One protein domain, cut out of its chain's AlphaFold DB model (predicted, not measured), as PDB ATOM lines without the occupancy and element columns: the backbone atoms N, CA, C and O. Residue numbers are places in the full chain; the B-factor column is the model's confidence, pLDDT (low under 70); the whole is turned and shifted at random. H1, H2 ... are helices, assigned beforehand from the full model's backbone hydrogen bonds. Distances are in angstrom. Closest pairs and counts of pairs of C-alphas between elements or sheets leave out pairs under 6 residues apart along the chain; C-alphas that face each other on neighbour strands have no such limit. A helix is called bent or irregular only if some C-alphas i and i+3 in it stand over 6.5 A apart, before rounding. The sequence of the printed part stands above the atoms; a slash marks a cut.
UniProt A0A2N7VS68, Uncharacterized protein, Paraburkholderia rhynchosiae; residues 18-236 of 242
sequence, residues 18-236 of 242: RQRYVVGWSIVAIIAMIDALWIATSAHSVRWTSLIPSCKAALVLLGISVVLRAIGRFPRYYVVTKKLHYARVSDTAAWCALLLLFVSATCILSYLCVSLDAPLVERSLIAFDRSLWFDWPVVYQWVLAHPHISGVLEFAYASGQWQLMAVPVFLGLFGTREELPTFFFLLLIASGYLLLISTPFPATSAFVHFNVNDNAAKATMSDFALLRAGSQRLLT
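This is residues 18 to 236 of the 242 residues of an uncharacterized protein of Paraburkholderia rhynchosiae (UniProt A0A2N7VS68). The long helix H4 runs through the core with H1, H2 and H8 packed lengthwise around it, and H3 sits at one tip, where H2 turns back into H4. Beyond the last residues of H4 lie the short helices H5, H6 and H9, with H10 near them; from H6 the kinked H7 arches back to the first part of H4 and to H8, leaving open space beside its free residues 154 to 163. The printed part has 219 residues, with ten named helices, H1 to H10 in chain order, and no named strand: all helix. It is loose, with a radius of gyration of the C-alphas of 21.3 A and spans of 67 by 47 by 28 A.

H1, residues 18 to 41, touches the hub H4, residues 86 to 114, the same way at a shallow tilt of 27 degrees; the closest C-alphas, of Val 28 and Phe 102, are 5.4 A apart. H2, residues 52 to 73, touches H4 opposite ways at a shallow tilt of 21 degrees, with the C-alphas of Ser 65 and Ser 90 closest at 4.1 A. H3, residues 75 to 83, touches H2 only at the corner, with the C-alphas of Gly 72 and Thr 81 closest at 5.7 A. H5, residues 122 to 131, only just touches H9, residues 206 to 209, with 3 pairs of C-alphas within 8 A; Ile 126 and Ala 206 are closest at 7.4 A. H6, residues 136 to 145, and H7, residues 147 to 174, touch only at the corner, and only just, with 3 pairs of C-alphas within 8 A; Val 143 and Ser 150 are closest at 5.7 A. H7 has a kink of 51 degrees near residue 162, and its residues 168 to 173 touch H4 at a steep tilt of 49 degrees, the C-alphas of Thr 92 and Gly 172 being closest at 4.7 A. H8, residues 179 to 198, touches H4 the same way at 2 degrees, a shallow tilt, with the C-alphas of Ser 110 and Leu 195 closest at 6.6 A; H1, H4 and H8 form a bundle, three helices side by side. Residues 224 to 228 of H10, residues 215 to 228, touch H4 at a steep tilt of 66 degrees, with the C-alphas of Val 114 and Arg 228 closest at 6.5 A. Every O i to N i+4 pair is within hydrogen-bond range in H1, H2, H4, H5, H6 and H8, against 3 of 5 in H3, 19 of 24 in H7 and 7 of 10 in H10; H9 is too short for such a pair.

H1 begins at C-alpha 18 (-13.582, 58.393, -20.905) and measures 34.5 A, H2 31.7 A, and H4 42.3 A, ending at C-alpha 114 (-24.065, 35.837, -45.057). H7 measures 36.7 A and H8 27.6 A. H3 and H10 are irregular: C-alphas 76 and 79 are 7.7 A apart, C-alphas 220 and 223 7.3 A. H10 ends at C-alpha 228 (-24.439, 29.851, -47.524).

The two C-alphas farthest apart, of Arg 76 and Ser 131, are 69.2 A apart. The printed part has no cut, and no link is long. Residues 45 to 46 pair with residues 234 to 235, parallel. The mean pLDDT of the printed part is 83.2; residues 43 to 51, 207 and 211 to 236 are under 70.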
ATOM      1  N   ARG A  18     -12.913  59.486 -21.627       88.12
ATOM      2  CA  ARG A  18     -13.582  58.393 -20.905       88.12
ATOM      3  C   ARG A  18     -14.977  58.105 -21.444       88.12
ATOM      4  O   ARG A  18     -15.324  56.940 -21.585       88.12
ATOM      5  N   GLN A  19     -15.757  59.139 -21.746       91.00
ATOM      6  CA  GLN A  19     -17.095  58.979 -22.312       91.00
ATOM      7  C   GLN A  19     -17.028  58.278 -23.671       91.00
ATOM      8  O   GLN A  19     -17.754  57.314 -23.883       91.00
ATOM      9  N   ARG A  20     -16.098  58.684 -24.547       93.88
ATOM     10  CA  ARG A  20     -15.839  58.015 -25.833       93.88
ATOM     11  C   ARG A  20     -15.505  56.530 -25.650       93.88
ATOM     12  O   ARG A  20     -16.042  55.689 -26.359       93.88
ATOM     13  N   TYR A  21     -14.666  56.208 -24.665       93.50
ATOM     14  CA  TYR A  21     -14.303  54.825 -24.356       93.50
ATOM     15  C   TYR A  21     -15.500  53.998 -23.864       93.50
ATOM     16  O   TYR A  21     -15.702  52.880 -24.328       93.50
ATOM     17  N   VAL A  22     -16.328  54.552 -22.969       94.94
ATOM     18  CA  VAL A  22     -17.554  53.890 -22.487       94.94
ATOM     19  C   VAL A  22     -18.531  53.648 -23.636       94.94
ATOM     20  O   VAL A  22     -19.023  52.536 -23.775       94.94
ATOM     21  N   VAL A  23     -18.752  54.651 -24.491       96.19
ATOM     22  CA  VAL A  23     -19.605  54.516 -25.681       96.19
ATOM     23  C   VAL A  23     -19.094  53.401 -26.595       96.19
ATOM     24  O   VAL A  23     -19.883  52.568 -27.029       96.19
ATOM     25  N   GLY A  24     -17.783  53.334 -26.841       95.00
ATOM     26  CA  GLY A  24     -17.190  52.263 -27.640       95.00
ATOM     27  C   GLY A  24     -17.466  50.870 -27.063       95.00
ATOM     28  O   GLY A  24     -17.912  49.987 -27.791       95.00
ATOM     29  N   TRP A  25     -17.297  50.686 -25.750       96.62
ATOM     30  CA  TRP A  25     -17.647  49.428 -25.077       96.62
ATOM     31  C   TRP A  25     -19.133  49.094 -25.160       96.62
ATOM     32  O   TRP A  25     -19.473  47.937 -25.398       96.62
ATOM     33  N   SER A  26     -20.016  50.082 -24.993       96.81
ATOM     34  CA  SER A  26     -21.458  49.879 -25.144       96.81
ATOM     35  C   SER A  26     -21.807  49.383 -26.544       96.81
ATOM     36  O   SER A  26     -22.594  48.452 -26.670       96.81
ATOM     37  N   ILE A  27     -21.191  49.941 -27.590       96.12
ATOM     38  CA  ILE A  27     -21.443  49.500 -28.966       96.12
ATOM     39  C   ILE A  27     -20.933  48.072 -29.188       96.12
ATOM     40  O   ILE A  27     -21.674  47.245 -29.710       96.12
ATOM     41  N   VAL A  28     -19.711  47.751 -28.749       95.50
ATOM     42  CA  VAL A  28     -19.174  46.380 -28.857       95.50
ATOM     43  C   VAL A  28     -20.058  45.379 -28.115       95.50
ATOM     44  O   VAL A  28     -20.329  44.303 -28.639       95.50
ATOM     45  N   ALA A  29     -20.557  45.738 -26.930       94.69
ATOM     46  CA  ALA A  29     -21.476  44.897 -26.169       94.69
ATOM     47  C   ALA A  29     -22.813  44.688 -26.899       94.69
ATOM     48  O   ALA A  29     -23.324  43.572 -26.912       94.69
ATOM     49  N   ILE A  30     -23.360  45.731 -27.534       96.06
ATOM     50  CA  ILE A  30     -24.581  45.626 -28.345       96.06
ATOM     51  C   ILE A  30     -24.358  44.688 -29.536       96.06
ATOM     52  O   ILE A  30     -25.176  43.799 -29.750       96.06
ATOM     53  N   ILE A  31     -23.252  44.837 -30.274       94.00
ATOM     54  CA  ILE A  31     -22.915  43.959 -31.410       94.00
ATOM     55  C   ILE A  31     -22.790  42.508 -30.932       94.00
ATOM     56  O   ILE A  31     -23.463  41.632 -31.461       94.00
ATOM     57  N   ALA A  32     -22.018  42.263 -29.872       91.38
ATOM     58  CA  ALA A  32     -21.842  40.921 -29.324       91.38
ATOM     59  C   ALA A  32     -23.160  40.306 -28.812       91.38
ATOM     60  O   ALA A  32     -23.360  39.097 -28.905       91.38
ATOM     61  N   MET A  33     -24.072  41.125 -28.278       92.88
ATOM     62  CA  MET A  33     -25.404  40.679 -27.868       92.88
ATOM     63  C   MET A  33     -26.271  40.303 -29.076       92.88
ATOM     64  O   MET A  33     -26.970  39.293 -29.018       92.88
ATOM     65  N   ILE A  34     -26.211  41.082 -30.162       92.50
ATOM     66  CA  ILE A  34     -26.881  40.757 -31.429       92.50
ATOM     67  C   ILE A  34     -26.346  39.428 -31.969       92.50
ATOM     68  O   ILE A  34     -27.146  38.545 -32.268       92.50
ATOM     69  N   ASP A  35     -25.022  39.253 -32.006       88.88
ATOM     70  CA  ASP A  35     -24.391  38.004 -32.437       88.88
ATOM     71  C   ASP A  35     -24.878  36.824 -31.594       88.88
ATOM     72  O   ASP A  35     -25.345  35.821 -32.130       88.88
ATOM     73  N   ALA A  36     -24.828  36.948 -30.264       87.31
ATOM     74  CA  ALA A  36     -25.244  35.891 -29.349       87.31
ATOM     75  C   ALA A  36     -26.725  35.523 -29.517       87.31
ATOM     76  O   ALA A  36     -27.061  34.338 -29.528       87.31
ATOM     77  N   LEU A  37     -27.606  36.514 -29.677       89.88
ATOM     78  CA  LEU A  37     -29.034  36.290 -29.888       89.88
ATOM     79  C   LEU A  37     -29.307  35.614 -31.237       89.88
ATOM     80  O   LEU A  37     -30.120  34.693 -31.317       89.88
ATOM     81  N   TRP A  38     -28.609  36.029 -32.293       87.88
ATOM     82  CA  TRP A  38     -28.742  35.437 -33.623       87.88
ATOM     83  C   TRP A  38     -28.210  34.001 -33.650       87.88
ATOM     84  O   TRP A  38     -28.854  33.097 -34.178       87.88
ATOM     85  N   ILE A  39     -27.072  33.742 -33.008       85.00
ATOM     86  CA  ILE A  39     -26.530  32.388 -32.859       85.00
ATOM     87  C   ILE A  39     -27.497  31.518 -32.052       85.00
ATOM     88  O   ILE A  39     -27.782  30.402 -32.459       85.00
ATOM     89  N   ALA A  40     -28.054  32.026 -30.949       83.38
ATOM     90  CA  ALA A  40     -28.985  31.268 -30.109       83.38
ATOM     91  C   ALA A  40     -30.310  30.929 -30.813       83.38
ATOM     92  O   ALA A  40     -30.928  29.911 -30.507       83.38
ATOM     93  N   THR A  41     -30.757  31.782 -31.734       82.19
ATOM     94  CA  THR A  41     -32.006  31.592 -32.485       82.19
ATOM     95  C   THR A  41     -31.810  30.848 -33.806       82.19
ATOM     96  O   THR A  41     -32.784  30.373 -34.387       82.19
ATOM     97  N   SER A  42     -30.569  30.703 -34.276       74.06
ATOM     98  CA  SER A  42     -30.244  30.000 -35.516       74.06
ATOM     99  C   SER A  42     -29.620  28.628 -35.246       74.06
ATOM    100  O   SER A  42     -29.065  28.362 -34.187       74.06
ATOM    101  N   ALA A  43     -29.681  27.718 -36.221       66.62
ATOM    102  CA  ALA A  43     -29.034  26.405 -36.117       66.62
ATOM    103  C   ALA A  43     -27.498  26.465 -36.310       66.62
ATOM    104  O   ALA A  43     -26.857  25.423 -36.490       66.62
ATOM    105  N   HIS A  44     -26.914  27.668 -36.320       65.19
ATOM    106  CA  HIS A  44     -25.483  27.896 -36.489       65.19
ATOM    107  C   HIS A  44     -24.770  27.836 -35.135       65.19
ATOM    108  O   HIS A  44     -25.271  28.302 -34.118       65.19
ATOM    109  N   SER A  45     -23.562  27.285 -35.122       60.09
ATOM    110  CA  SER A  45     -22.675  27.249 -33.961       60.09
ATOM    111  C   SER A  45     -21.380  28.005 -34.260       60.09
ATOM    112  O   SER A  45     -20.830  27.949 -35.356       60.09
ATOM    113  N   VAL A  46     -20.856  28.747 -33.291       58.69
ATOM    114  CA  VAL A  46     -19.542  29.383 -33.445       58.69
ATOM    115  C   VAL A  46     -18.473  28.425 -32.956       58.69
ATOM    116  O   VAL A  46     -18.608  27.829 -31.884       58.69
ATOM    117  N   ARG A  47     -17.372  28.292 -33.706       59.28
ATOM    118  CA  ARG A  47     -16.213  27.580 -33.181       59.28
ATOM    119  C   ARG A  47     -15.530  28.490 -32.168       59.28
ATOM    120  O   ARG A  47     -14.742  29.368 -32.513       59.28
ATOM    121  N   TRP A  48     -15.826  28.273 -30.893       55.69
ATOM    122  CA  TRP A  48     -15.256  29.050 -29.790       55.69
ATOM    123  C   TRP A  48     -13.722  29.096 -29.824       55.69
ATOM    124  O   TRP A  48     -13.133  30.094 -29.415       55.69
ATOM    125  N   THR A  49     -13.070  28.078 -30.399       56.34
ATOM    126  CA  THR A  49     -11.609  28.019 -30.556       56.34
ATOM    127  C   THR A  49     -11.031  29.190 -31.352       56.34
ATOM    128  O   THR A  49      -9.914  29.604 -31.063       56.34
ATOM    129  N   SER A  50     -11.780  29.778 -32.293       62.47
ATOM    130  CA  SER A  50     -11.323  30.958 -33.043       62.47
ATOM    131  C   SER A  50     -11.416  32.282 -32.277       62.47
ATOM    132  O   SER A  50     -10.789  33.253 -32.688       62.47
ATOM    133  N   LEU A  51     -12.156  32.340 -31.164       67.12
ATOM    134  CA  LEU A  51     -12.317  33.563 -30.361       67.12
ATOM    135  C   LEU A  51     -11.355  33.630 -29.171       67.12
ATOM    136  O   LEU A  51     -11.025  34.718 -28.698       67.12
ATOM    137  N   ILE A  52     -10.861  32.477 -28.709       73.69
ATOM    138  CA  ILE A  52      -9.914  32.371 -27.588       73.69
ATOM    139  C   ILE A  52      -8.673  33.269 -27.769       73.69
ATOM    140  O   ILE A  52      -8.314  33.951 -26.804       73.69
ATOM    141  N   PRO A  53      -8.014  33.340 -28.944       78.44
ATOM    142  CA  PRO A  53      -6.829  34.177 -29.126       78.44
ATOM    143  C   PRO A  53      -7.130  35.668 -28.962       78.44
ATOM    144  O   PRO A  53      -6.418  36.349 -28.222       78.44
ATOM    145  N   SER A  54      -8.208  36.161 -29.585       78.25
ATOM    146  CA  SER A  54      -8.631  37.562 -29.487       78.25
ATOM    147  C   SER A  54      -9.010  37.936 -28.057       78.25
ATOM    148  O   SER A  54      -8.542  38.949 -27.540       78.25
ATOM    149  N   CYS A  55      -9.786  37.089 -27.373       82.56
ATOM    150  CA  CYS A  55     -10.148  37.303 -25.973       82.56
ATOM    151  C   CYS A  55      -8.913  37.307 -25.062       82.56
ATOM    152  O   CYS A  55      -8.770  38.190 -24.217       82.56
ATOM    153  N   LYS A  56      -7.981  36.364 -25.256       84.19
ATOM    154  CA  LYS A  56      -6.726  36.302 -24.493       84.19
ATOM    155  C   LYS A  56      -5.883  37.558 -24.707       84.19
ATOM    156  O   LYS A  56      -5.415  38.147 -23.738       84.19
ATOM    157  N   ALA A  57      -5.712  37.991 -25.954       86.38
ATOM    158  CA  ALA A  57      -4.959  39.198 -26.278       86.38
ATOM    159  C   ALA A  57      -5.621  40.464 -25.701       86.38
ATOM    160  O   ALA A  57      -4.929  41.292 -25.108       86.38
ATOM    161  N   ALA A  58      -6.952  40.582 -25.772       88.62
ATOM    162  CA  ALA A  58      -7.685  41.684 -25.150       88.62
ATOM    163  C   ALA A  58      -7.493  41.710 -23.623       88.62
ATOM    164  O   ALA A  58      -7.211  42.767 -23.060       88.62
ATOM    165  N   LEU A  59      -7.571  40.555 -22.952       90.88
ATOM    166  CA  LEU A  59      -7.324  40.444 -21.509       90.88
ATOM    167  C   LEU A  59      -5.894  40.843 -21.132       90.88
ATOM    168  O   LEU A  59      -5.705  41.565 -20.154       90.88
ATOM    169  N   VAL A  60      -4.896  40.427 -21.916       92.88
ATOM    170  CA  VAL A  60      -3.496  40.826 -21.706       92.88
ATOM    171  C   VAL A  60      -3.342  42.343 -21.830       92.88
ATOM    172  O   VAL A  60      -2.756  42.970 -20.949       92.88
ATOM    173  N   LEU A  61      -3.913  42.956 -22.867       92.31
ATOM    174  CA  LEU A  61      -3.853  44.405 -23.079       92.31
ATOM    175  C   LEU A  61      -4.568  45.194 -21.971       92.31
ATOM    176  O   LEU A  61      -4.042  46.199 -21.484       92.31
ATOM    177  N   LEU A  62      -5.731  44.721 -21.514       92.06
ATOM    178  CA  LEU A  62      -6.429  45.302 -20.366       92.06
ATOM    179  C   LEU A  62      -5.613  45.150 -19.077       92.06
ATOM    180  O   LEU A  62      -5.493  46.112 -18.319       92.06
ATOM    181  N   GLY A  63      -4.996  43.987 -18.859       90.81
ATOM    182  CA  GLY A  63      -4.093  43.738 -17.737       90.81
ATOM    183  C   GLY A  63      -2.913  44.710 -17.725       90.81
ATOM    184  O   GLY A  63      -2.680  45.378 -16.719       90.81
ATOM    185  N   ILE A  64      -2.234  44.876 -18.866       91.06
ATOM    186  CA  ILE A  64      -1.159  45.864 -19.049       91.06
ATOM    187  C   ILE A  64      -1.670  47.272 -18.723       91.06
ATOM    188  O   ILE A  64      -1.027  48.010 -17.974       91.06
ATOM    189  N   SER A  65      -2.849  47.644 -19.227       90.56
ATOM    190  CA  SER A  65      -3.438  48.958 -18.970       90.56
ATOM    191  C   SER A  65      -3.687  49.212 -17.477       90.56
ATOM    192  O   SER A  65      -3.350  50.292 -16.976       90.56
ATOM    193  N   VAL A  66      -4.230  48.228 -16.752       90.44
ATOM    194  CA  VAL A  66      -4.502  48.313 -15.309       90.44
ATOM    195  C   VAL A  66      -3.204  48.385 -14.509       90.44
ATOM    196  O   VAL A  66      -3.073  49.259 -13.650       90.44
ATOM    197  N   VAL A  67      -2.231  47.523 -14.815       90.38
ATOM    198  CA  VAL A  67      -0.933  47.478 -14.126       90.38
ATOM    199  C   VAL A  67      -0.181  48.797 -14.296       90.38
ATOM    200  O   VAL A  67       0.256  49.385 -13.309       90.38
ATOM    201  N   LEU A  68      -0.098  49.333 -15.517       88.69
ATOM    202  CA  LEU A  68       0.577  50.610 -15.771       88.69
ATOM    203  C   LEU A  68      -0.100  51.786 -15.051       88.69
ATOM    204  O   LEU A  68       0.588  52.654 -14.506       88.69
ATOM    205  N   ARG A  69      -1.440  51.800 -14.977       87.25
ATOM    206  CA  ARG A  69      -2.188  52.793 -14.182       87.25
ATOM    207  C   ARG A  69      -1.947  52.641 -12.686       87.25
ATOM    208  O   ARG A  69      -1.824  53.653 -12.000       87.25
ATOM    209  N   ALA A  70      -1.877  51.413 -12.175       87.00
ATOM    210  CA  ALA A  70      -1.601  51.147 -10.767       87.00
ATOM    211  C   ALA A  70      -0.190  51.612 -10.381       87.00
ATOM    212  O   ALA A  70      -0.042  52.353  -9.413       87.00
ATOM    213  N   ILE A  71       0.825  51.278 -11.187       86.06
ATOM    214  CA  ILE A  71       2.214  51.716 -10.973       86.06
ATOM    215  C   ILE A  71       2.311  53.249 -10.994       86.06
ATOM    216  O   ILE A  71       2.983  53.839 -10.150       86.06
ATOM    217  N   GLY A  72       1.586  53.907 -11.905       81.31
ATOM    218  CA  GLY A  72       1.546  55.367 -12.010       81.31
ATOM    219  C   GLY A  72       0.937  56.097 -10.806       81.31
ATOM    220  O   GLY A  72       1.190  57.290 -10.649       81.31
ATOM    221  N   ARG A  73       0.164  55.415  -9.948       82.19
ATOM    222  CA  ARG A  73      -0.419  56.006  -8.728       82.19
ATOM    223  C   ARG A  73       0.555  56.058  -7.556       82.19
ATOM    224  O   ARG A  73       0.344  56.851  -6.643       82.19
ATOM    225  N   PHE A  74       1.597  55.231  -7.557       85.94
ATOM    226  CA  PHE A  74       2.560  55.213  -6.461       85.94
ATOM    227  C   PHE A  74       3.492  56.433  -6.547       85.94
ATOM    228  O   PHE A  74       4.227  56.559  -7.534       85.94
ATOM    229  N   PRO A  75       3.547  57.298  -5.510       77.31
ATOM    230  CA  PRO A  75       4.356  58.523  -5.533       77.31
ATOM    231  C   PRO A  75       5.838  58.254  -5.819       77.31
ATOM    232  O   PRO A  75       6.491  59.013  -6.531       77.31
ATOM    233  N   ARG A  76       6.344  57.114  -5.330       82.69
ATOM    234  CA  ARG A  76       7.729  56.656  -5.496       82.69
ATOM    235  C   ARG A  76       8.155  56.493  -6.959       82.69
ATOM    236  O   ARG A  76       9.326  56.687  -7.267       82.69
ATOM    237  N   TYR A  77       7.230  56.150  -7.855       80.50
ATOM    238  CA  TYR A  77       7.531  55.887  -9.267       80.50
ATOM    239  C   TYR A  77       7.060  57.002 -10.204       80.50
ATOM    240  O   TYR A  77       7.259  56.896 -11.412       80.50
ATOM    241  N   TYR A  78       6.486  58.086  -9.671       77.75
ATOM    242  CA  TYR A  78       5.867  59.160 -10.455       77.75
ATOM    243  C   TYR A  78       6.818  59.808 -11.477       77.75
ATOM    244  O   TYR A  78       6.438  60.076 -12.616       77.75
ATOM    245  N   VAL A  79       8.083  60.027 -11.102       76.81
ATOM    246  CA  VAL A  79       9.085  60.640 -11.993       76.81
ATOM    247  C   VAL A  79       9.399  59.724 -13.184       76.81
ATOM    248  O   VAL A  79       9.464  60.183 -14.325       76.81
ATOM    249  N   VAL A  80       9.535  58.419 -12.935       78.81
ATOM    250  CA  VAL A  80       9.833  57.413 -13.968       78.81
ATOM    251  C   VAL A  80       8.615  57.173 -14.863       78.81
ATOM    252  O   VAL A  80       8.743  57.161 -16.086       78.81
ATOM    253  N   THR A  81       7.420  57.053 -14.279       80.00
ATOM    254  CA  THR A  81       6.171  56.808 -15.017       80.00
ATOM    255  C   THR A  81       5.799  57.983 -15.919       80.00
ATOM    256  O   THR A  81       5.291  57.769 -17.023       80.00
ATOM    257  N   LYS A  82       6.097  59.218 -15.491       79.94
ATOM    258  CA  LYS A  82       5.932  60.423 -16.312       79.94
ATOM    259  C   LYS A  82       6.926  60.449 -17.473       79.94
ATOM    260  O   LYS A  82       6.506  60.705 -18.596       79.94
ATOM    261  N   LYS A  83       8.204  60.130 -17.228       81.69
ATOM    262  CA  LYS A  83       9.250  60.095 -18.267       81.69
ATOM    263  C   LYS A  83       8.985  59.034 -19.340       81.69
ATOM    264  O   LYS A  83       9.230  59.282 -20.512       81.69
ATOM    265  N   LEU A  84       8.468  57.870 -18.947       82.06
ATOM    266  CA  LEU A  84       8.144  56.762 -19.854       82.06
ATOM    267  C   LEU A  84       6.704  56.808 -20.397       82.06
ATOM    268  O   LEU A  84       6.246  55.849 -21.009       82.06
ATOM    269  N   HIS A  85       5.966  57.897 -20.157       85.75
ATOM    270  CA  HIS A  85       4.596  58.092 -20.640       85.75
ATOM    271  C   HIS A  85       3.631  56.921 -20.341       85.75
ATOM    272  O   HIS A  85       2.768  56.597 -21.158       85.75
ATOM    273  N   TYR A  86       3.711  56.313 -19.150       86.62
ATOM    274  CA  TYR A  86       2.914  55.123 -18.785       86.62
ATOM    275  C   TYR A  86       1.404  55.323 -18.954       86.62
ATOM    276  O   TYR A  86       0.698  54.401 -19.355       86.62
ATOM    277  N   ALA A  87       0.904  56.534 -18.694       85.06
ATOM    278  CA  ALA A  87      -0.502  56.867 -18.908       85.06
ATOM    279  C   ALA A  87      -0.909  56.720 -20.384       85.06
ATOM    280  O   ALA A  87      -1.978  56.192 -20.672       85.06
ATOM    281  N   ARG A  88      -0.043  57.130 -21.318       88.75
ATOM    282  CA  ARG A  88      -0.302  57.026 -22.758       88.75
ATOM    283  C   ARG A  88      -0.250  55.574 -23.230       88.75
ATOM    284  O   ARG A  88      -1.140  55.146 -23.958       88.75
ATOM    285  N   VAL A  89       0.739  54.807 -22.775       91.31
ATOM    286  CA  VAL A  89       0.846  53.371 -23.091       91.31
ATOM    287  C   VAL A  89      -0.367  52.606 -22.549       91.31
ATOM    288  O   VAL A  89      -0.957  51.796 -23.256       91.31
ATOM    289  N   SER A  90      -0.799  52.917 -21.324       91.75
ATOM    290  CA  SER A  90      -2.007  52.342 -20.722       91.75
ATOM    291  C   SER A  90      -3.279  52.670 -21.509       91.75
ATOM    292  O   SER A  90      -4.097  51.776 -21.740       91.75
ATOM    293  N   ASP A  91      -3.453  53.930 -21.915       92.06
ATOM    294  CA  ASP A  91      -4.604  54.369 -22.706       92.06
ATOM    295  C   ASP A  91      -4.606  53.685 -24.085       92.06
ATOM    296  O   ASP A  91      -5.640  53.183 -24.520       92.06
ATOM    297  N   THR A  92      -3.437  53.576 -24.724       93.81
ATOM    298  CA  THR A  92      -3.261  52.873 -26.006       93.81
ATOM    299  C   THR A  92      -3.630  51.401 -25.889       93.81
ATOM    300  O   THR A  92      -4.424  50.906 -26.684       93.81
ATOM    301  N   ALA A  93      -3.118  50.705 -24.868       93.81
ATOM    302  CA  ALA A  93      -3.416  49.295 -24.637       93.81
ATOM    303  C   ALA A  93      -4.919  49.055 -24.406       93.81
ATOM    304  O   ALA A  93      -5.486  48.120 -24.967       93.81
ATOM    305  N   ALA A  94      -5.587  49.930 -23.644       94.12
ATOM    306  CA  ALA A  94      -7.029  49.842 -23.413       94.12
ATOM    307  C   ALA A  94      -7.843  49.997 -24.710       94.12
ATOM    308  O   ALA A  94      -8.746  49.204 -24.975       94.12
ATOM    309  N   TRP A  95      -7.511  50.989 -25.539       95.19
ATOM    310  CA  TRP A  95      -8.184  51.197 -26.823       95.19
ATOM    311  C   TRP A  95      -7.877  50.094 -27.841       95.19
ATOM    312  O   TRP A  95      -8.776  49.692 -28.572       95.19
ATOM    313  N   CYS A  96      -6.659  49.548 -27.853       94.12
ATOM    314  CA  CYS A  96      -6.324  48.393 -28.689       94.12
ATOM    315  C   CYS A  96      -7.120  47.146 -28.277       94.12
ATOM    316  O   CYS A  96      -7.585  46.411 -29.144       94.12
ATOM    317  N   ALA A  97      -7.339  46.925 -26.974       94.00
ATOM    318  CA  ALA A  97      -8.191  45.836 -26.499       94.00
ATOM    319  C   ALA A  97      -9.642  45.997 -26.979       94.00
ATOM    320  O   ALA A  97     -10.242  45.040 -27.467       94.00
ATOM    321  N   LEU A  98     -10.187  47.214 -26.880       94.88
ATOM    322  CA  LEU A  98     -11.526  47.530 -27.376       94.88
ATOM    323  C   LEU A  98     -11.636  47.317 -28.895       94.88
ATOM    324  O   LEU A  98     -12.589  46.695 -29.355       94.88
ATOM    325  N   LEU A  99     -10.651  47.789 -29.664       94.19
ATOM    326  CA  LEU A  99     -10.596  47.613 -31.116       94.19
ATOM    327  C   LEU A  99     -10.549  46.131 -31.508       94.19
ATOM    328  O   LEU A  99     -11.269  45.712 -32.409       94.19
ATOM    329  N   LEU A 100      -9.738  45.329 -30.816       91.44
ATOM    330  CA  LEU A 100      -9.616  43.898 -31.083       91.44
ATOM    331  C   LEU A 100     -10.945  43.161 -30.873       91.44
ATOM    332  O   LEU A 100     -11.325  42.313 -31.685       91.44
ATOM    333  N   LEU A 101     -11.662  43.494 -29.798       92.12
ATOM    334  CA  LEU A 101     -12.980  42.925 -29.519       92.12
ATOM    335  C   LEU A 101     -14.033  43.415 -30.510       92.12
ATOM    336  O   LEU A 101     -14.844  42.611 -30.959       92.12
ATOM    337  N   PHE A 102     -13.984  44.691 -30.899       93.69
ATOM    338  CA  PHE A 102     -14.837  45.238 -31.951       93.69
ATOM    339  C   PHE A 102     -14.661  44.475 -33.269       93.69
ATOM    340  O   PHE A 102     -15.632  43.931 -33.782       93.69
ATOM    341  N   VAL A 103     -13.428  44.356 -33.775       90.50
ATOM    342  CA  VAL A 103     -13.136  43.631 -35.025       90.50
ATOM    343  C   VAL A 103     -13.588  42.173 -34.930       90.50
ATOM    344  O   VAL A 103     -14.172  41.651 -35.875       90.50
ATOM    345  N   SER A 104     -13.365  41.524 -33.784       88.25
ATOM    346  CA  SER A 104     -13.786  40.134 -33.573       88.25
ATOM    347  C   SER A 104     -15.310  39.982 -33.606       88.25
ATOM    348  O   SER A 104     -15.804  39.092 -34.292       88.25
ATOM    349  N   ALA A 105     -16.055  40.852 -32.917       89.94
ATOM    350  CA  ALA A 105     -17.520  40.827 -32.908       89.94
ATOM    351  C   ALA A 105     -18.095  41.164 -34.294       89.94
ATOM    352  O   ALA A 105     -18.881  40.408 -34.851       89.94
ATOM    353  N   THR A 106     -17.621  42.234 -34.933       90.00
ATOM    354  CA  THR A 106     -18.059  42.614 -36.285       90.00
ATOM    355  C   THR A 106     -17.750  41.541 -37.331       90.00
ATOM    356  O   THR A 106     -18.529  41.369 -38.264       90.00
ATOM    357  N   CYS A 107     -16.657  40.790 -37.180       86.38
ATOM    358  CA  CYS A 107     -16.360  39.645 -38.036       86.38
ATOM    359  C   CYS A 107     -17.447  38.564 -37.914       86.38
ATOM    360  O   CYS A 107     -17.987  38.132 -38.931       86.38
ATOM    361  N   ILE A 108     -17.834  38.184 -36.687       85.75
ATOM    362  CA  ILE A 108     -18.935  37.234 -36.449       85.75
ATOM    363  C   ILE A 108     -20.228  37.752 -37.081       85.75
ATOM    364  O   ILE A 108     -20.855  37.022 -37.852       85.75
ATOM    365  N   LEU A 109     -20.580  39.015 -36.820       88.44
ATOM    366  CA  LEU A 109     -21.767  39.646 -37.390       88.44
ATOM    367  C   LEU A 109     -21.757  39.588 -38.921       88.44
ATOM    368  O   LEU A 109     -22.754  39.216 -39.534       88.44
ATOM    369  N   SER A 110     -20.617  39.892 -39.546       86.44
ATOM    370  CA  SER A 110     -20.454  39.831 -41.001       86.44
ATOM    371  C   SER A 110     -20.745  38.442 -41.557       86.44
ATOM    372  O   SER A 110     -21.382  38.324 -42.601       86.44
ATOM    373  N   TYR A 111     -20.302  37.386 -40.877       81.12
ATOM    374  CA  TYR A 111     -20.603  36.023 -41.298       81.12
ATOM    375  C   TYR A 111     -22.066  35.636 -41.050       81.12
ATOM    376  O   TYR A 111     -22.658  34.935 -41.869       81.12
ATOM    377  N   LEU A 112     -22.680  36.102 -39.959       82.06
ATOM    378  CA  LEU A 112     -24.111  35.896 -39.716       82.06
ATOM    379  C   LEU A 112     -24.962  36.576 -40.794       82.06
ATOM    380  O   LEU A 112     -25.928  35.982 -41.266       82.06
ATOM    381  N   CYS A 113     -24.566  37.755 -41.270       84.19
ATOM    382  CA  CYS A 113     -25.214  38.416 -42.401       84.19
ATOM    383  C   CYS A 113     -25.190  37.558 -43.677       84.19
ATOM    384  O   CYS A 113     -26.176  37.543 -44.411       84.19
ATOM    385  N   VAL A 114     -24.126  36.782 -43.922       79.75
ATOM    386  CA  VAL A 114     -24.065  35.837 -45.057       79.75
ATOM    387  C   VAL A 114     -25.110  34.721 -44.924       79.75
ATOM    388  O   VAL A 114     -25.654  34.273 -45.934       79.75
ATOM    389  N   SER A 115     -25.459  34.314 -43.697       77.06
ATOM    390  CA  SER A 115     -26.474  33.275 -43.446       77.06
ATOM    391  C   SER A 115     -27.908  33.685 -43.809       77.06
ATOM    392  O   SER A 115     -28.787  32.828 -43.863       77.06
ATOM    393  N   LEU A 116     -28.156  34.971 -44.097       78.94
ATOM    394  CA  LEU A 116     -29.458  35.453 -44.576       78.94
ATOM    395  C   LEU A 116     -29.804  34.984 -45.997       78.94
ATOM    396  O   LEU A 116     -30.937  35.176 -46.426       78.94
ATOM    397  N   ASP A 117     -28.841  34.416 -46.733       75.56
ATOM    398  CA  ASP A 117     -29.020  33.878 -48.091       75.56
ATOM    399  C   ASP A 117     -29.660  34.871 -49.092       75.56
ATOM    400  O   ASP A 117     -30.311  34.490 -50.063       75.56
ATOM    401  N   ALA A 118     -29.433  36.178 -48.906       79.69
ATOM    402  CA  ALA A 118     -29.896  37.219 -49.829       79.69
ATOM    403  C   ALA A 118     -29.362  36.979 -51.259       79.69
ATOM    404  O   ALA A 118     -28.227  36.516 -51.405       79.69
ATOM    405  N   PRO A 119     -30.132  37.261 -52.328       82.62
ATOM    406  CA  PRO A 119     -29.773  36.883 -53.696       82.62
ATOM    407  C   PRO A 119     -28.425  37.476 -54.127       82.62
ATOM    408  O   PRO A 119     -28.178  38.669 -53.968       82.62
ATOM    409  N   LEU A 120     -27.552  36.634 -54.688       83.81
ATOM    410  CA  LEU A 120     -26.224  37.047 -55.147       83.81
ATOM    411  C   LEU A 120     -26.331  38.028 -56.319       83.81
ATOM    412  O   LEU A 120     -26.982  37.740 -57.325       83.81
ATOM    413  N   VAL A 121     -25.618  39.151 -56.228       87.44
ATOM    414  CA  VAL A 121     -25.592  40.192 -57.276       87.44
ATOM    415  C   VAL A 121     -24.341  40.143 -58.156       87.44
ATOM    416  O   VAL A 121     -24.070  41.064 -58.925       87.44
ATOM    417  N   GLU A 122     -23.587  39.045 -58.090       83.88
ATOM    418  CA  GLU A 122     -22.314  38.847 -58.800       83.88
ATOM    419  C   GLU A 122     -22.400  39.159 -60.296       83.88
ATOM    420  O   GLU A 122     -21.524  39.820 -60.845       83.88
ATOM    421  N   ARG A 123     -23.479  38.728 -60.962       84.75
ATOM    422  CA  ARG A 123     -23.669  38.975 -62.400       84.75
ATOM    423  C   ARG A 123     -23.815  40.462 -62.713       84.75
ATOM    424  O   ARG A 123     -23.279  40.920 -63.717       84.75
ATOM    425  N   SER A 124     -24.517  41.203 -61.858       88.38
ATOM    426  CA  SER A 124     -24.713  42.647 -62.009       88.38
ATOM    427  C   SER A 124     -23.407  43.407 -61.786       88.38
ATOM    428  O   SER A 124     -23.107  44.321 -62.547       88.38
ATOM    429  N   LEU A 125     -22.604  42.990 -60.801       88.50
ATOM    430  CA  LEU A 125     -21.275  43.554 -60.542       88.50
ATOM    431  C   LEU A 125     -20.328  43.325 -61.728       88.50
ATOM    432  O   LEU A 125     -19.731  44.271 -62.225       88.50
ATOM    433  N   ILE A 126     -20.273  42.107 -62.269       88.94
ATOM    434  CA  ILE A 126     -19.430  41.798 -63.438       88.94
ATOM    435  C   ILE A 126     -19.893  42.561 -64.685       88.94
ATOM    436  O   ILE A 126     -19.071  43.008 -65.484       88.94
ATOM    437  N   ALA A 127     -21.205  42.715 -64.880       88.94
ATOM    438  CA  ALA A 127     -21.736  43.522 -65.975       88.94
ATOM    439  C   ALA A 127     -21.360  45.006 -65.823       88.94
ATOM    440  O   ALA A 127     -21.018  45.656 -66.812       88.94
ATOM    441  N   PHE A 128     -21.374  45.521 -64.593       91.31
ATOM    442  CA  PHE A 128     -20.918  46.869 -64.281       91.31
ATOM    443  C   PHE A 128     -19.418  47.040 -64.550       91.31
ATOM    444  O   PHE A 128     -19.047  47.966 -65.268       91.31
ATOM    445  N   ASP A 129     -18.572  46.113 -64.102       92.06
ATOM    446  CA  ASP A 129     -17.132  46.141 -64.387       92.06
ATOM    447  C   ASP A 129     -16.863  46.160 -65.900       92.06
ATOM    448  O   ASP A 129     -16.105  46.990 -66.403       92.06
ATOM    449  N   ARG A 130     -17.576  45.321 -66.662       90.44
ATOM    450  CA  ARG A 130     -17.491  45.305 -68.130       90.44
ATOM    451  C   ARG A 130     -17.941  46.614 -68.772       90.44
ATOM    452  O   ARG A 130     -17.372  47.006 -69.787       90.44
ATOM    453  N   SER A 131     -18.928  47.301 -68.198       94.00
ATOM    454  CA  SER A 131     -19.359  48.629 -68.671       94.00
ATOM    455  C   SER A 131     -18.288  49.706 -68.469       94.00
ATOM    456  O   SER A 131     -18.237  50.675 -69.225       94.00
ATOM    457  N   LEU A 132     -17.390  49.497 -67.501       93.88
ATOM    458  CA  LEU A 132     -16.190  50.300 -67.274       93.88
ATOM    459  C   LEU A 132     -14.977  49.784 -68.068       93.88
ATOM    460  O   LEU A 132     -13.858  50.222 -67.817       93.88
ATOM    461  N   TRP A 133     -15.193  48.877 -69.028       92.06
ATOM    462  CA  TRP A 133     -14.153  48.243 -69.845       92.06
ATOM    463  C   TRP A 133     -13.164  47.385 -69.047       92.06
ATOM    464  O   TRP A 133     -12.043  47.142 -69.491       92.06
ATOM    465  N   PHE A 134     -13.578  46.897 -67.877       91.69
ATOM    466  CA  PHE A 134     -12.773  46.016 -67.046       91.69
ATOM    467  C   PHE A 134     -13.124  44.547 -67.319       91.69
ATOM    468  O   PHE A 134     -14.213  44.071 -66.986       91.69
ATOM    469  N   ASP A 135     -12.190  43.813 -67.930       89.62
ATOM    470  CA  ASP A 135     -12.319  42.375 -68.185       89.62
ATOM    471  C   ASP A 135     -11.466  41.573 -67.194       89.62
ATOM    472  O   ASP A 135     -10.236  41.543 -67.271       89.62
ATOM    473  N   TRP A 136     -12.143  40.925 -66.243       88.00
ATOM    474  CA  TRP A 136     -11.523  40.143 -65.172       88.00
ATOM    475  C   TRP A 136     -10.540  39.069 -65.679       88.00
ATOM    476  O   TRP A 136      -9.392  39.089 -65.230       88.00
ATOM    477  N   PRO A 137     -10.918  38.147 -66.593       88.25
ATOM    478  CA  PRO A 137      -9.983  37.184 -67.176       88.25
ATOM    479  C   PRO A 137      -8.734  37.810 -67.804       88.25
ATOM    480  O   PRO A 137      -7.628  37.329 -67.555       88.25
ATOM    481  N   VAL A 138      -8.894  38.873 -68.598       90.06
ATOM    482  CA  VAL A 138      -7.765  39.534 -69.274       90.06
ATOM    483  C   VAL A 138      -6.823  40.168 -68.255       90.06
ATOM    484  O   VAL A 138      -5.612  39.949 -68.319       90.06
ATOM    485  N   VAL A 139      -7.367  40.907 -67.285       89.69
ATOM    486  CA  VAL A 139      -6.574  41.542 -66.223       89.69
ATOM    487  C   VAL A 139      -5.858  40.489 -65.385       89.69
ATOM    488  O   VAL A 139      -4.672  40.636 -65.102       89.69
ATOM    489  N   TYR A 140      -6.536  39.398 -65.028       87.25
ATOM    490  CA  TYR A 140      -5.938  38.329 -64.236       87.25
ATOM    491  C   TYR A 140      -4.761  37.656 -64.958       87.25
ATOM    492  O   TYR A 140      -3.684  37.519 -64.378       87.25
ATOM    493  N   GLN A 141      -4.925  37.301 -66.238       88.75
ATOM    494  CA  GLN A 141      -3.837  36.736 -67.047       88.75
ATOM    495  C   GLN A 141      -2.666  37.712 -67.192       88.75
ATOM    496  O   GLN A 141      -1.505  37.313 -67.116       88.75
ATOM    497  N   TRP A 142      -2.958  39.004 -67.348       92.94
ATOM    498  CA  TRP A 142      -1.925  40.031 -67.393       92.94
ATOM    499  C   TRP A 142      -1.161  40.139 -66.067       92.94
ATOM    500  O   TRP A 142       0.065  40.191 -66.093       92.94
ATOM    501  N   VAL A 143      -1.840  40.105 -64.913       90.81
ATOM    502  CA  VAL A 143      -1.174  40.110 -63.597       90.81
ATOM    503  C   VAL A 143      -0.273  38.883 -63.437       90.81
ATOM    504  O   VAL A 143       0.878  39.032 -63.028       90.81
ATOM    505  N   LEU A 144      -0.745  37.692 -63.820       87.06
ATOM    506  CA  LEU A 144       0.060  36.465 -63.769       87.06
ATOM    507  C   LEU A 144       1.287  36.515 -64.688       87.06
ATOM    508  O   LEU A 144       2.340  35.981 -64.341       87.06
ATOM    509  N   ALA A 145       1.183  37.184 -65.837       93.38
ATOM    510  CA  ALA A 145       2.307  37.384 -66.747       93.38
ATOM    511  C   ALA A 145       3.357  38.389 -66.223       93.38
ATOM    512  O   ALA A 145       4.451  38.460 -66.782       93.38
ATOM    513  N   HIS A 146       3.061  39.151 -65.158       94.56
ATOM    514  CA  HIS A 146       3.945  40.178 -64.594       94.56
ATOM    515  C   HIS A 146       4.265  39.900 -63.109       94.56
ATOM    516  O   HIS A 146       3.628  40.472 -62.217       94.56
ATOM    517  N   PRO A 147       5.311  39.102 -62.809       90.81
ATOM    518  CA  PRO A 147       5.633  38.664 -61.445       90.81
ATOM    519  C   PRO A 147       5.818  39.800 -60.435       90.81
ATOM    520  O   PRO A 147       5.395  39.687 -59.288       90.81
ATOM    521  N   HIS A 148       6.409  40.923 -60.852       94.75
ATOM    522  CA  HIS A 148       6.585  42.087 -59.978       94.75
ATOM    523  C   HIS A 148       5.250  42.701 -59.550       94.75
ATOM    524  O   HIS A 148       5.098  43.099 -58.400       94.75
ATOM    525  N   ILE A 149       4.277  42.760 -60.459       93.69
ATOM    526  CA  ILE A 149       2.954  43.323 -60.180       93.69
ATOM    527  C   ILE A 149       2.185  42.384 -59.262       93.69
ATOM    528  O   ILE A 149       1.639  42.833 -58.258       93.69
ATOM    529  N   SER A 150       2.213  41.081 -59.558       88.56
ATOM    530  CA  SER A 150       1.623  40.071 -58.681       88.56
ATOM    531  C   SER A 150       2.210  40.145 -57.268       88.56
ATOM    532  O   SER A 150       1.455  40.179 -56.301       88.56
ATOM    533  N   GLY A 151       3.536  40.257 -57.138       87.69
ATOM    534  CA  GLY A 151       4.195  40.375 -55.835       87.69
ATOM    535  C   GLY A 151       3.838  41.663 -55.085       87.69
ATOM    536  O   GLY A 151       3.624  41.631 -53.875       87.69
ATOM    537  N   VAL A 152       3.716  42.799 -55.782       93.56
ATOM    538  CA  VAL A 152       3.274  44.064 -55.165       93.56
ATOM    539  C   VAL A 152       1.828  43.970 -54.678       93.56
ATOM    540  O   VAL A 152       1.532  44.439 -53.581       93.56
ATOM    541  N   LEU A 153       0.932  43.359 -55.458       89.50
ATOM    542  CA  LEU A 153      -0.469  43.172 -55.075       89.50
ATOM    543  C   LEU A 153      -0.610  42.227 -53.880       89.50
ATOM    544  O   LEU A 153      -1.359  42.528 -52.952       89.50
ATOM    545  N   GLU A 154       0.140  41.126 -53.870       86.31
ATOM    546  CA  GLU A 154       0.167  40.186 -52.749       86.31
ATOM    547  C   GLU A 154       0.693  40.858 -51.476       86.31
ATOM    548  O   GLU A 154       0.064  40.768 -50.420       86.31
ATOM    549  N   PHE A 155       1.789  41.617 -51.579       88.25
ATOM    550  CA  PHE A 155       2.318  42.390 -50.458       88.25
ATOM    551  C   PHE A 155       1.314  43.433 -49.958       88.25
ATOM    552  O   PHE A 155       1.087  43.544 -48.753       88.25
ATOM    553  N   ALA A 156       0.686  44.183 -50.866       89.44
ATOM    554  CA  ALA A 156      -0.327  45.169 -50.512       89.44
ATOM    555  C   ALA A 156      -1.500  44.510 -49.769       89.44
ATOM    556  O   ALA A 156      -1.902  45.001 -48.713       89.44
ATOM    557  N   TYR A 157      -1.980  43.363 -50.258       84.31
ATOM    558  CA  TYR A 157      -3.049  42.597 -49.623       84.31
ATOM    559  C   TYR A 157      -2.645  42.086 -48.230       84.31
ATOM    560  O   TYR A 157      -3.345  42.340 -47.249       84.31
ATOM    561  N   ALA A 158      -1.472  41.457 -48.107       83.75
ATOM    562  CA  ALA A 158      -0.944  40.961 -46.835       83.75
ATOM    563  C   ALA A 158      -0.682  42.089 -45.820       83.75
ATOM    564  O   ALA A 158      -0.819  41.902 -44.608       83.75
ATOM    565  N   SER A 159      -0.335  43.288 -46.298       87.81
ATOM    566  CA  SER A 159      -0.061  44.436 -45.435       87.81
ATOM    567  C   SER A 159      -1.304  44.950 -44.706       87.81
ATOM    568  O   SER A 159      -1.160  45.529 -43.631       87.81
ATOM    569  N   GLY A 160      -2.516  44.710 -45.220       84.31
ATOM    570  CA  GLY A 160      -3.755  45.233 -44.636       84.31
ATOM    571  C   GLY A 160      -3.964  44.808 -43.180       84.31
ATOM    572  O   GLY A 160      -4.283  45.636 -42.324       84.31
ATOM    573  N   GLN A 161      -3.690  43.540 -42.859       79.44
ATOM    574  CA  GLN A 161      -3.779  43.034 -41.486       79.44
ATOM    575  C   GLN A 161      -2.770  43.726 -40.559       79.44
ATOM    576  O   GLN A 161      -3.110  44.123 -39.442       79.44
ATOM    577  N   TRP A 162      -1.532  43.901 -41.023       85.94
ATOM    578  CA  TRP A 162      -0.489  44.579 -40.258       85.94
ATOM    579  C   TRP A 162      -0.792  46.061 -40.069       85.94
ATOM    580  O   TRP A 162      -0.580  46.583 -38.979       85.94
ATOM    581  N   GLN A 163      -1.349  46.727 -41.082       89.06
ATOM    582  CA  GLN A 163      -1.788  48.118 -40.992       89.06
ATOM    583  C   GLN A 163      -2.891  48.284 -39.943       89.06
ATOM    584  O   GLN A 163      -2.802  49.185 -39.108       89.06
ATOM    585  N   LEU A 164      -3.879  47.383 -39.920       85.44
ATOM    586  CA  LEU A 164      -4.982  47.430 -38.957       85.44
ATOM    587  C   LEU A 164      -4.503  47.295 -37.501       85.44
ATOM    588  O   LEU A 164      -5.128  47.848 -36.599       85.44
ATOM    589  N   MET A 165      -3.381  46.606 -37.271       85.62
ATOM    590  CA  MET A 165      -2.761  46.462 -35.948       85.62
ATOM    591  C   MET A 165      -1.776  47.591 -35.627       85.62
ATOM    592  O   MET A 165      -1.745  48.092 -34.504       85.62
ATOM    593  N   ALA A 166      -0.967  48.007 -36.601       91.12
ATOM    594  CA  ALA A 166       0.088  48.992 -36.407       91.12
ATOM    595  C   ALA A 166      -0.473  50.408 -36.240       91.12
ATOM    596  O   ALA A 166      -0.062  51.117 -35.323       91.12
ATOM    597  N   VAL A 167      -1.429  50.821 -37.079       94.56
ATOM    598  CA  VAL A 167      -1.979  52.188 -37.069       94.56
ATOM    599  C   VAL A 167      -2.526  52.586 -35.689       94.56
ATOM    600  O   VAL A 167      -2.090  53.615 -35.174       94.56
ATOM    601  N   PRO A 168      -3.380  51.792 -35.012       92.81
ATOM    602  CA  PRO A 168      -3.865  52.121 -33.669       92.81
ATOM    603  C   PRO A 168      -2.749  52.281 -32.633       92.81
ATOM    604  O   PRO A 168      -2.808  53.166 -31.778       92.81
ATOM    605  N   VAL A 169      -1.715  51.437 -32.709       93.94
ATOM    606  CA  VAL A 169      -0.562  51.496 -31.802       93.94
ATOM    607  C   VAL A 169       0.241  52.770 -32.052       93.94
ATOM    608  O   VAL A 169       0.564  53.486 -31.105       93.94
ATOM    609  N   PHE A 170       0.510  53.103 -33.316       95.69
ATOM    610  CA  PHE A 170       1.210  54.334 -33.678       95.69
ATOM    611  C   PHE A 170       0.426  55.583 -33.255       95.69
ATOM    612  O   PHE A 170       0.991  56.456 -32.595       95.69
ATOM    613  N   LEU A 171      -0.876  55.642 -33.548       94.12
ATOM    614  CA  LEU A 171      -1.741  56.756 -33.145       94.12
ATOM    615  C   LEU A 171      -1.838  56.885 -31.620       94.12
ATOM    616  O   LEU A 171      -1.815  57.989 -31.089       94.12
ATOM    617  N   GLY A 172      -1.896  55.772 -30.888       91.62
ATOM    618  CA  GLY A 172      -1.947  55.808 -29.428       91.62
ATOM    619  C   GLY A 172      -0.645  56.279 -28.772       91.62
ATOM    620  O   GLY A 172      -0.680  57.035 -27.797       91.62
ATOM    621  N   LEU A 173       0.509  55.853 -29.294       92.88
ATOM    622  CA  LEU A 173       1.820  56.150 -28.703       92.88
ATOM    623  C   LEU A 173       2.386  57.508 -29.136       92.88
ATOM    624  O   LEU A 173       2.944  58.242 -28.309       92.88
ATOM    625  N   PHE A 174       2.236  57.847 -30.413       93.44
ATOM    626  CA  PHE A 174       2.859  59.021 -31.026       93.44
ATOM    627  C   PHE A 174       1.855  60.107 -31.405       93.44
ATOM    628  O   PHE A 174       2.229  61.278 -31.440       93.44
ATOM    629  N   GLY A 175       0.597  59.735 -31.632       89.81
ATOM    630  CA  GLY A 175      -0.469  60.653 -32.012       89.81
ATOM    631  C   GLY A 175      -1.027  61.498 -30.867       89.81
ATOM    632  O   GLY A 175      -0.596  61.440 -29.704       89.81
ATOM    633  N   THR A 176      -2.026  62.313 -31.205       88.12
ATOM    634  CA  THR A 176      -2.803  63.059 -30.209       88.12
ATOM    635  C   THR A 176      -3.739  62.129 -29.431       88.12
ATOM    636  O   THR A 176      -4.149  61.069 -29.900       88.12
ATOM    637  N   ARG A 177      -4.146  62.536 -28.218       85.81
ATOM    638  CA  ARG A 177      -5.093  61.756 -27.389       85.81
ATOM    639  C   ARG A 177      -6.439  61.491 -28.083       85.81
ATOM    640  O   ARG A 177      -7.187  60.636 -27.615       85.81
ATOM    641  N   GLU A 178      -6.762  62.224 -29.145       89.38
ATOM    642  CA  GLU A 178      -8.035  62.124 -29.857       89.38
ATOM    643  C   GLU A 178      -7.977  61.256 -31.113       89.38
ATOM    644  O   GLU A 178      -9.012  60.729 -31.517       89.38
ATOM    645  N   GLU A 179      -6.802  61.057 -31.706       92.62
ATOM    646  CA  GLU A 179      -6.652  60.314 -32.962       92.62
ATOM    647  C   GLU A 179      -7.066  58.850 -32.841       92.62
ATOM    648  O   GLU A 179      -7.809  58.360 -33.683       92.62
ATOM    649  N   LEU A 180      -6.647  58.159 -31.777       93.75
ATOM    650  CA  LEU A 180      -6.980  56.746 -31.591       93.75
ATOM    651  C   LEU A 180      -8.495  56.506 -31.389       93.75
ATOM    652  O   LEU A 180      -9.057  55.666 -32.094       93.75
ATOM    653  N   PRO A 181      -9.202  57.252 -30.511       94.31
ATOM    654  CA  PRO A 181     -10.662  57.204 -30.459       94.31
ATOM    655  C   PRO A 181     -11.327  57.542 -31.800       94.31
ATOM    656  O   PRO A 181     -12.269  56.865 -32.199       94.31
ATOM    657  N   THR A 182     -10.852  58.575 -32.501       94.69
ATOM    658  CA  THR A 182     -11.419  58.986 -33.795       94.69
ATOM    659  C   THR A 182     -11.257  57.891 -34.844       94.69
ATOM    660  O   THR A 182     -12.227  57.553 -35.516       94.69
ATOM    661  N   PHE A 183     -10.077  57.274 -34.930       95.31
ATOM    662  CA  PHE A 183      -9.829  56.121 -35.791       95.31
ATOM    663  C   PHE A 183     -10.799  54.975 -35.487       95.31
ATOM    664  O   PHE A 183     -11.413  54.440 -36.406       95.31
ATOM    665  N   PHE A 184     -10.995  54.640 -34.206       96.06
ATOM    666  CA  PHE A 184     -11.948  53.605 -33.801       96.06
ATOM    667  C   PHE A 184     -13.371  53.904 -34.298       96.06
ATOM    668  O   PHE A 184     -14.005  53.031 -34.882       96.06
ATOM    669  N   PHE A 185     -13.875  55.128 -34.108       96.56
ATOM    670  CA  PHE A 185     -15.229  55.482 -34.549       96.56
ATOM    671  C   PHE A 185     -15.365  55.560 -36.070       96.56
ATOM    672  O   PHE A 185     -16.404  55.171 -36.600       96.56
ATOM    673  N   LEU A 186     -14.334  56.018 -36.781       96.38
ATOM    674  CA  LEU A 186     -14.317  55.991 -38.243       96.38
ATOM    675  C   LEU A 186     -14.364  54.557 -38.763       96.38
ATOM    676  O   LEU A 186     -15.167  54.262 -39.644       96.38
ATOM    677  N   LEU A 187     -13.565  53.661 -38.177       95.12
ATOM    678  CA  LEU A 187     -13.597  52.244 -38.519       95.12
ATOM    679  C   LEU A 187     -14.969  51.637 -38.210       95.12
ATOM    680  O   LEU A 187     -15.503  50.893 -39.021       95.12
ATOM    681  N   LEU A 188     -15.568  51.993 -37.074       95.88
ATOM    682  CA  LEU A 188     -16.902  51.543 -36.689       95.88
ATOM    683  C   LEU A 188     -17.964  51.951 -37.710       95.88
ATOM    684  O   LEU A 188     -18.748  51.110 -38.149       95.88
ATOM    685  N   ILE A 189     -17.972  53.221 -38.112       96.69
ATOM    686  CA  ILE A 189     -18.909  53.748 -39.107       96.69
ATOM    687  C   ILE A 189     -18.668  53.088 -40.468       96.69
ATOM    688  O   ILE A 189     -19.622  52.648 -41.106       96.69
ATOM    689  N   ALA A 190     -17.408  52.976 -40.895       96.00
ATOM    690  CA  ALA A 190     -17.042  52.337 -42.156       96.00
ATOM    691  C   ALA A 190     -17.486  50.868 -42.199       96.00
ATOM    692  O   ALA A 190     -18.127  50.454 -43.161       96.00
ATOM    693  N   SER A 191     -17.229  50.101 -41.135       93.75
ATOM    694  CA  SER A 191     -17.694  48.718 -41.003       93.75
ATOM    695  C   SER A 191     -19.220  48.621 -40.976       93.75
ATOM    696  O   SER A 191     -19.786  47.710 -41.572       93.75
ATOM    697  N   GLY A 192     -19.902  49.566 -40.325       94.44
ATOM    698  CA  GLY A 192     -21.363  49.638 -40.328       94.44
ATOM    699  C   GLY A 192     -21.931  49.845 -41.734       94.44
ATOM    700  O   GLY A 192     -22.821  49.106 -42.147       94.44
ATOM    701  N   TYR A 193     -21.378  50.793 -42.497       95.31
ATOM    702  CA  TYR A 193     -21.747  50.994 -43.902       95.31
ATOM    703  C   TYR A 193     -21.425  49.777 -44.763       95.31
ATOM    704  O   TYR A 193     -22.252  49.375 -45.579       95.31
ATOM    705  N   LEU A 194     -20.255  49.167 -44.555       93.62
ATOM    706  CA  LEU A 194     -19.861  47.952 -45.255       93.62
ATOM    707  C   LEU A 194     -20.896  46.845 -45.044       93.62
ATOM    708  O   LEU A 194     -21.349  46.262 -46.021       93.62
ATOM    709  N   LEU A 195     -21.325  46.594 -43.804       90.94
ATOM    710  CA  LEU A 195     -22.352  45.592 -43.516       90.94
ATOM    711  C   LEU A 195     -23.719  45.980 -44.084       90.94
ATOM    712  O   LEU A 195     -24.390  45.133 -44.669       90.94
ATOM    713  N   LEU A 196     -24.124  47.246 -43.963       92.25
ATOM    714  CA  LEU A 196     -25.409  47.731 -44.471       92.25
ATOM    715  C   LEU A 196     -25.532  47.548 -45.988       92.25
ATOM    716  O   LEU A 196     -26.606  47.205 -46.472       92.25
ATOM    717  N   ILE A 197     -24.440  47.753 -46.725       90.62
ATOM    718  CA  ILE A 197     -24.401  47.601 -48.182       90.62
ATOM    719  C   ILE A 197     -24.164  46.135 -48.567       90.62
ATOM    720  O   ILE A 197     -24.879  45.591 -49.402       90.62
ATOM    721  N   SER A 198     -23.196  45.457 -47.950       87.31
ATOM    722  CA  SER A 198     -22.802  44.100 -48.344       87.31
ATOM    723  C   SER A 198     -23.841  43.034 -47.993       87.31
ATOM    724  O   SER A 198     -23.881  42.002 -48.657       87.31
ATOM    725  N   THR A 199     -24.660  43.244 -46.960       86.19
ATOM    726  CA  THR A 199     -25.670  42.261 -46.527       86.19
ATOM    727  C   THR A 199     -26.796  42.059 -47.552       86.19
ATOM    728  O   THR A 199     -27.059  40.910 -47.903       86.19
ATOM    729  N   PRO A 200     -27.470  43.111 -48.062       87.06
ATOM    730  CA  PRO A 200     -28.497  42.954 -49.098       87.06
ATOM    731  C   PRO A 200     -27.922  42.653 -50.487       87.06
ATOM    732  O   PRO A 200     -28.639  42.126 -51.335       87.06
ATOM    733  N   PHE A 201     -26.646  42.971 -50.720       86.31
ATOM    734  CA  PHE A 201     -25.972  42.804 -52.007       86.31
ATOM    735  C   PHE A 201     -24.756  41.864 -51.896       86.31
ATOM    736  O   PHE A 201     -23.630  42.284 -52.178       86.31
ATOM    737  N   PRO A 202     -24.934  40.596 -51.475       84.69
ATOM    738  CA  PRO A 202     -23.810  39.692 -51.288       84.69
ATOM    739  C   PRO A 202     -23.190  39.277 -52.629       84.69
ATOM    740  O   PRO A 202     -23.882  39.084 -53.636       84.69
ATOM    741  N   ALA A 203     -21.872  39.079 -52.619       80.81
ATOM    742  CA  ALA A 203     -21.093  38.559 -53.736       80.81
ATOM    743  C   ALA A 203     -19.960  37.665 -53.208       80.81
ATOM    744  O   ALA A 203     -19.333  38.001 -52.208       80.81
ATOM    745  N   THR A 204     -19.697  36.536 -53.870       72.56
ATOM    746  CA  THR A 204     -18.667  35.571 -53.456       72.56
ATOM    747  C   THR A 204     -17.284  36.037 -53.901       72.56
ATOM    748  O   THR A 204     -16.405  36.239 -53.070       72.56
ATOM    749  N   SER A 205     -17.092  36.209 -55.214       74.00
ATOM    750  CA  SER A 205     -15.970  36.904 -55.866       74.00
ATOM    751  C   SER A 205     -16.022  36.711 -57.384       74.00
ATOM    752  O   SER A 205     -16.641  35.769 -57.888       74.00
ATOM    753  N   ALA A 206     -15.275  37.532 -58.127       73.06
ATOM    754  CA  ALA A 206     -15.038  37.302 -59.551       73.06
ATOM    755  C   ALA A 206     -14.217  36.020 -59.820       73.06
ATOM    756  O   ALA A 206     -14.449  35.341 -60.818       73.06
ATOM    757  N   PHE A 207     -13.301  35.634 -58.921       69.75
ATOM    758  CA  PHE A 207     -12.474  34.429 -59.084       69.75
ATOM    759  C   PHE A 207     -13.301  33.142 -59.101       69.75
ATOM    760  O   PHE A 207     -13.022  32.248 -59.902       69.75
ATOM    761  N   VAL A 208     -14.343  33.065 -58.264       71.38
ATOM    762  CA  VAL A 208     -15.281  31.933 -58.257       71.38
ATOM    763  C   VAL A 208     -16.118  31.926 -59.535       71.38
ATOM    764  O   VAL A 208     -16.257  30.877 -60.158       71.38
ATOM    765  N   HIS A 209     -16.604  33.090 -59.981       73.94
ATOM    766  CA  HIS A 209     -17.398  33.200 -61.208       73.94
ATOM    767  C   HIS A 209     -16.636  32.738 -62.461       73.94
ATOM    768  O   HIS A 209     -17.194  32.040 -63.304       73.94
ATOM    769  N   PHE A 210     -15.355  33.102 -62.574       75.69
ATOM    770  CA  PHE A 210     -14.502  32.723 -63.707       75.69
ATOM    771  C   PHE A 210     -13.735  31.408 -63.494       75.69
ATOM    772  O   PHE A 210     -12.911  31.044 -64.330       75.69
ATOM    773  N   ASN A 211     -14.013  30.685 -62.402       66.31
ATOM    774  CA  ASN A 211     -13.381  29.414 -62.038       66.31
ATOM    775  C   ASN A 211     -11.843  29.454 -62.107       66.31
ATOM    776  O   ASN A 211     -11.189  28.522 -62.586       66.31
ATOM    777  N   VAL A 212     -11.263  30.558 -61.636       67.88
ATOM    778  CA  VAL A 212      -9.814  30.747 -61.609       67.88
ATOM    779  C   VAL A 212      -9.199  29.688 -60.694       67.88
ATOM    780  O   VAL A 212      -9.579  29.539 -59.530       67.88
ATOM    781  N   ASN A 213      -8.269  28.902 -61.239       59.94
ATOM    782  CA  ASN A 213      -7.701  27.738 -60.568       59.94
ATOM    783  C   ASN A 213      -6.520  28.141 -59.670       59.94
ATOM    784  O   ASN A 213      -5.397  27.685 -59.850       59.94
ATOM    785  N   ASP A 214      -6.795  29.036 -58.726       62.72
ATOM    786  CA  ASP A 214      -5.842  29.515 -57.731       62.72
ATOM    787  C   ASP A 214      -6.223  28.958 -56.355       62.72
ATOM    788  O   ASP A 214      -7.278  29.269 -55.793       62.72
ATOM    789  N   ASN A 215      -5.365  28.087 -55.823       56.25
ATOM    790  CA  ASN A 215      -5.591  27.422 -54.544       56.25
ATOM    791  C   ASN A 215      -5.602  28.414 -53.369       56.25
ATOM    792  O   ASN A 215      -6.331  28.182 -52.404       56.25
ATOM    793  N   ALA A 216      -4.865  29.530 -53.457       54.94
ATOM    794  CA  ALA A 216      -4.850  30.560 -52.420       54.94
ATOM    795  C   ALA A 216      -6.168  31.350 -52.408       54.94
ATOM    796  O   ALA A 216      -6.783  31.522 -51.355       54.94
ATOM    797  N   ALA A 217      -6.671  31.735 -53.586       54.06
ATOM    798  CA  ALA A 217      -7.968  32.405 -53.712       54.06
ATOM    799  C   ALA A 217      -9.134  31.501 -53.262       54.06
ATOM    800  O   ALA A 217     -10.053  31.954 -52.577       54.06
ATOM    801  N   LYS A 218      -9.077  30.202 -53.586       52.41
ATOM    802  CA  LYS A 218     -10.076  29.208 -53.159       52.41
ATOM    803  C   LYS A 218     -10.062  28.965 -51.647       52.41
ATOM    804  O   LYS A 218     -11.131  28.789 -51.061       52.41
ATOM    805  N   ALA A 219      -8.893  28.989 -51.004       52.88
ATOM    806  CA  ALA A 219      -8.776  28.806 -49.559       52.88
ATOM    807  C   ALA A 219      -9.475  29.931 -48.776       52.88
ATOM    808  O   ALA A 219     -10.221  29.637 -47.843       52.88
ATOM    809  N   THR A 220      -9.317  31.191 -49.188       52.88
ATOM    810  CA  THR A 220      -9.961  32.347 -48.530       52.88
ATOM    811  C   THR A 220     -11.489  32.360 -48.709       52.88
ATOM    812  O   THR A 220     -12.203  32.940 -47.896       52.88
ATOM    813  N   MET A 221     -12.013  31.687 -49.741       53.00
ATOM    814  CA  MET A 221     -13.435  31.724 -50.125       53.00
ATOM    815  C   MET A 221     -14.241  30.483 -49.730       53.00
ATOM    816  O   MET A 221     -15.464  30.475 -49.883       53.00
ATOM    817  N   SER A 222     -13.588  29.444 -49.201       53.91
ATOM    818  CA  SER A 222     -14.260  28.200 -48.816       53.91
ATOM    819  C   SER A 222     -15.352  28.427 -47.769       53.91
ATOM    820  O   SER A 222     -16.398  27.788 -47.826       53.91
ATOM    821  N   ASP A 223     -15.148  29.363 -46.842       55.22
ATOM    822  CA  ASP A 223     -16.069  29.568 -45.718       55.22
ATOM    823  C   ASP A 223     -17.372  30.239 -46.173       55.22
ATOM    824  O   ASP A 223     -18.445  29.895 -45.688       55.22
ATOM    825  N   PHE A 224     -17.311  31.122 -47.174       58.50
ATOM    826  CA  PHE A 224     -18.489  31.818 -47.702       58.50
ATOM    827  C   PHE A 224     -19.485  30.850 -48.359       58.50
ATOM    828  O   PHE A 224     -20.673  30.851 -48.031       58.50
ATOM    829  N   ALA A 225     -19.001  29.983 -49.255       55.72
ATOM    830  CA  ALA A 225     -19.843  29.011 -49.952       55.72
ATOM    831  C   ALA A 225     -20.402  27.940 -48.998       55.72
ATOM    832  O   ALA A 225     -21.561  27.538 -49.120       55.72
ATOM    833  N   LEU A 226     -19.601  27.505 -48.019       55.75
ATOM    834  CA  LEU A 226     -20.001  26.483 -47.052       55.75
ATOM    835  C   LEU A 226     -21.059  26.980 -46.057       55.75
ATOM    836  O   LEU A 226     -21.958  26.207 -45.708       55.75
ATOM    837  N   LEU A 227     -20.976  28.248 -45.634       57.38
ATOM    838  CA  LEU A 227     -21.964  28.886 -44.757       57.38
ATOM    839  C   LEU A 227     -23.290  29.123 -45.473       57.38
ATOM    840  O   LEU A 227     -24.348  28.828 -44.923       57.38
ATOM    841  N   ARG A 228     -23.240  29.584 -46.726       60.44
ATOM    842  CA  ARG A 228     -24.439  29.851 -47.524       60.44
ATOM    843  C   ARG A 228     -25.200  28.582 -47.910       60.44
ATOM    844  O   ARG A 228     -26.422  28.556 -47.866       60.44
ATOM    845  N   ALA A 229     -24.487  27.502 -48.222       55.06
ATOM    846  CA  ALA A 229     -25.098  26.204 -48.511       55.06
ATOM    847  C   ALA A 229     -25.693  25.505 -47.263       55.06
ATOM    848  O   ALA A 229     -26.169  24.376 -47.369       55.06
ATOM    849  N   GLY A 230     -25.607  26.112 -46.067       50.53
ATOM    850  CA  GLY A 230     -26.055  25.524 -44.796       50.53
ATOM    851  C   GLY A 230     -25.235  24.310 -44.331       50.53
ATOM    852  O   GLY A 230     -25.582  23.662 -43.342       50.53
ATOM    853  N   SER A 231     -24.149  23.988 -45.045       46.06
ATOM    854  CA  SER A 231     -23.317  22.798 -44.823       46.06
ATOM    855  C   SER A 231     -22.265  22.998 -43.729       46.06
ATOM    856  O   SER A 231     -21.903  22.044 -43.040       46.06
ATOM    857  N   GLN A 232     -21.819  24.240 -43.505       41.84
ATOM    858  CA  GLN A 232     -21.051  24.600 -42.322       41.84
ATOM    859  C   GLN A 232     -21.937  25.280 -41.290       41.84
ATOM    860  O   GLN A 232     -22.390  26.405 -41.448       41.84
ATOM    861  N   ARG A 233     -22.097  24.598 -40.159       50.16
ATOM    862  CA  ARG A 233     -22.656  25.179 -38.939       50.16
ATOM    863  C   ARG A 233     -21.579  25.796 -38.050       50.16
ATOM    864  O   ARG A 233     -21.884  26.032 -36.896       50.16
ATOM    865  N   LEU A 234     -20.335  25.973 -38.510       45.78
ATOM    866  CA  LEU A 234     -19.186  26.374 -37.685       45.78
ATOM    867  C   LEU A 234     -18.489  27.603 -38.270       45.78
ATOM    868  O   LEU A 234     -17.783  27.491 -39.262       45.78
ATOM    869  N   LEU A 235     -18.651  28.751 -37.613       50.09
ATOM    870  CA  LEU A 235     -17.928  29.982 -37.938       50.09
ATOM    871  C   LEU A 235     -16.483  29.894 -37.425       50.09
ATOM    872  O   LEU A 235     -16.273  29.746 -36.218       50.09
ATOM    873  N   THR A 236     -15.500  29.974 -38.325       46.50
ATOM    874  CA  THR A 236     -14.065  30.062 -38.005       46.50
ATOM    875  C   THR A 236     -13.483  31.384 -38.487       46.50
ATOM    876  O   THR A 236     -13.677  31.767 -39.633       46.50
TER     877      THR A 236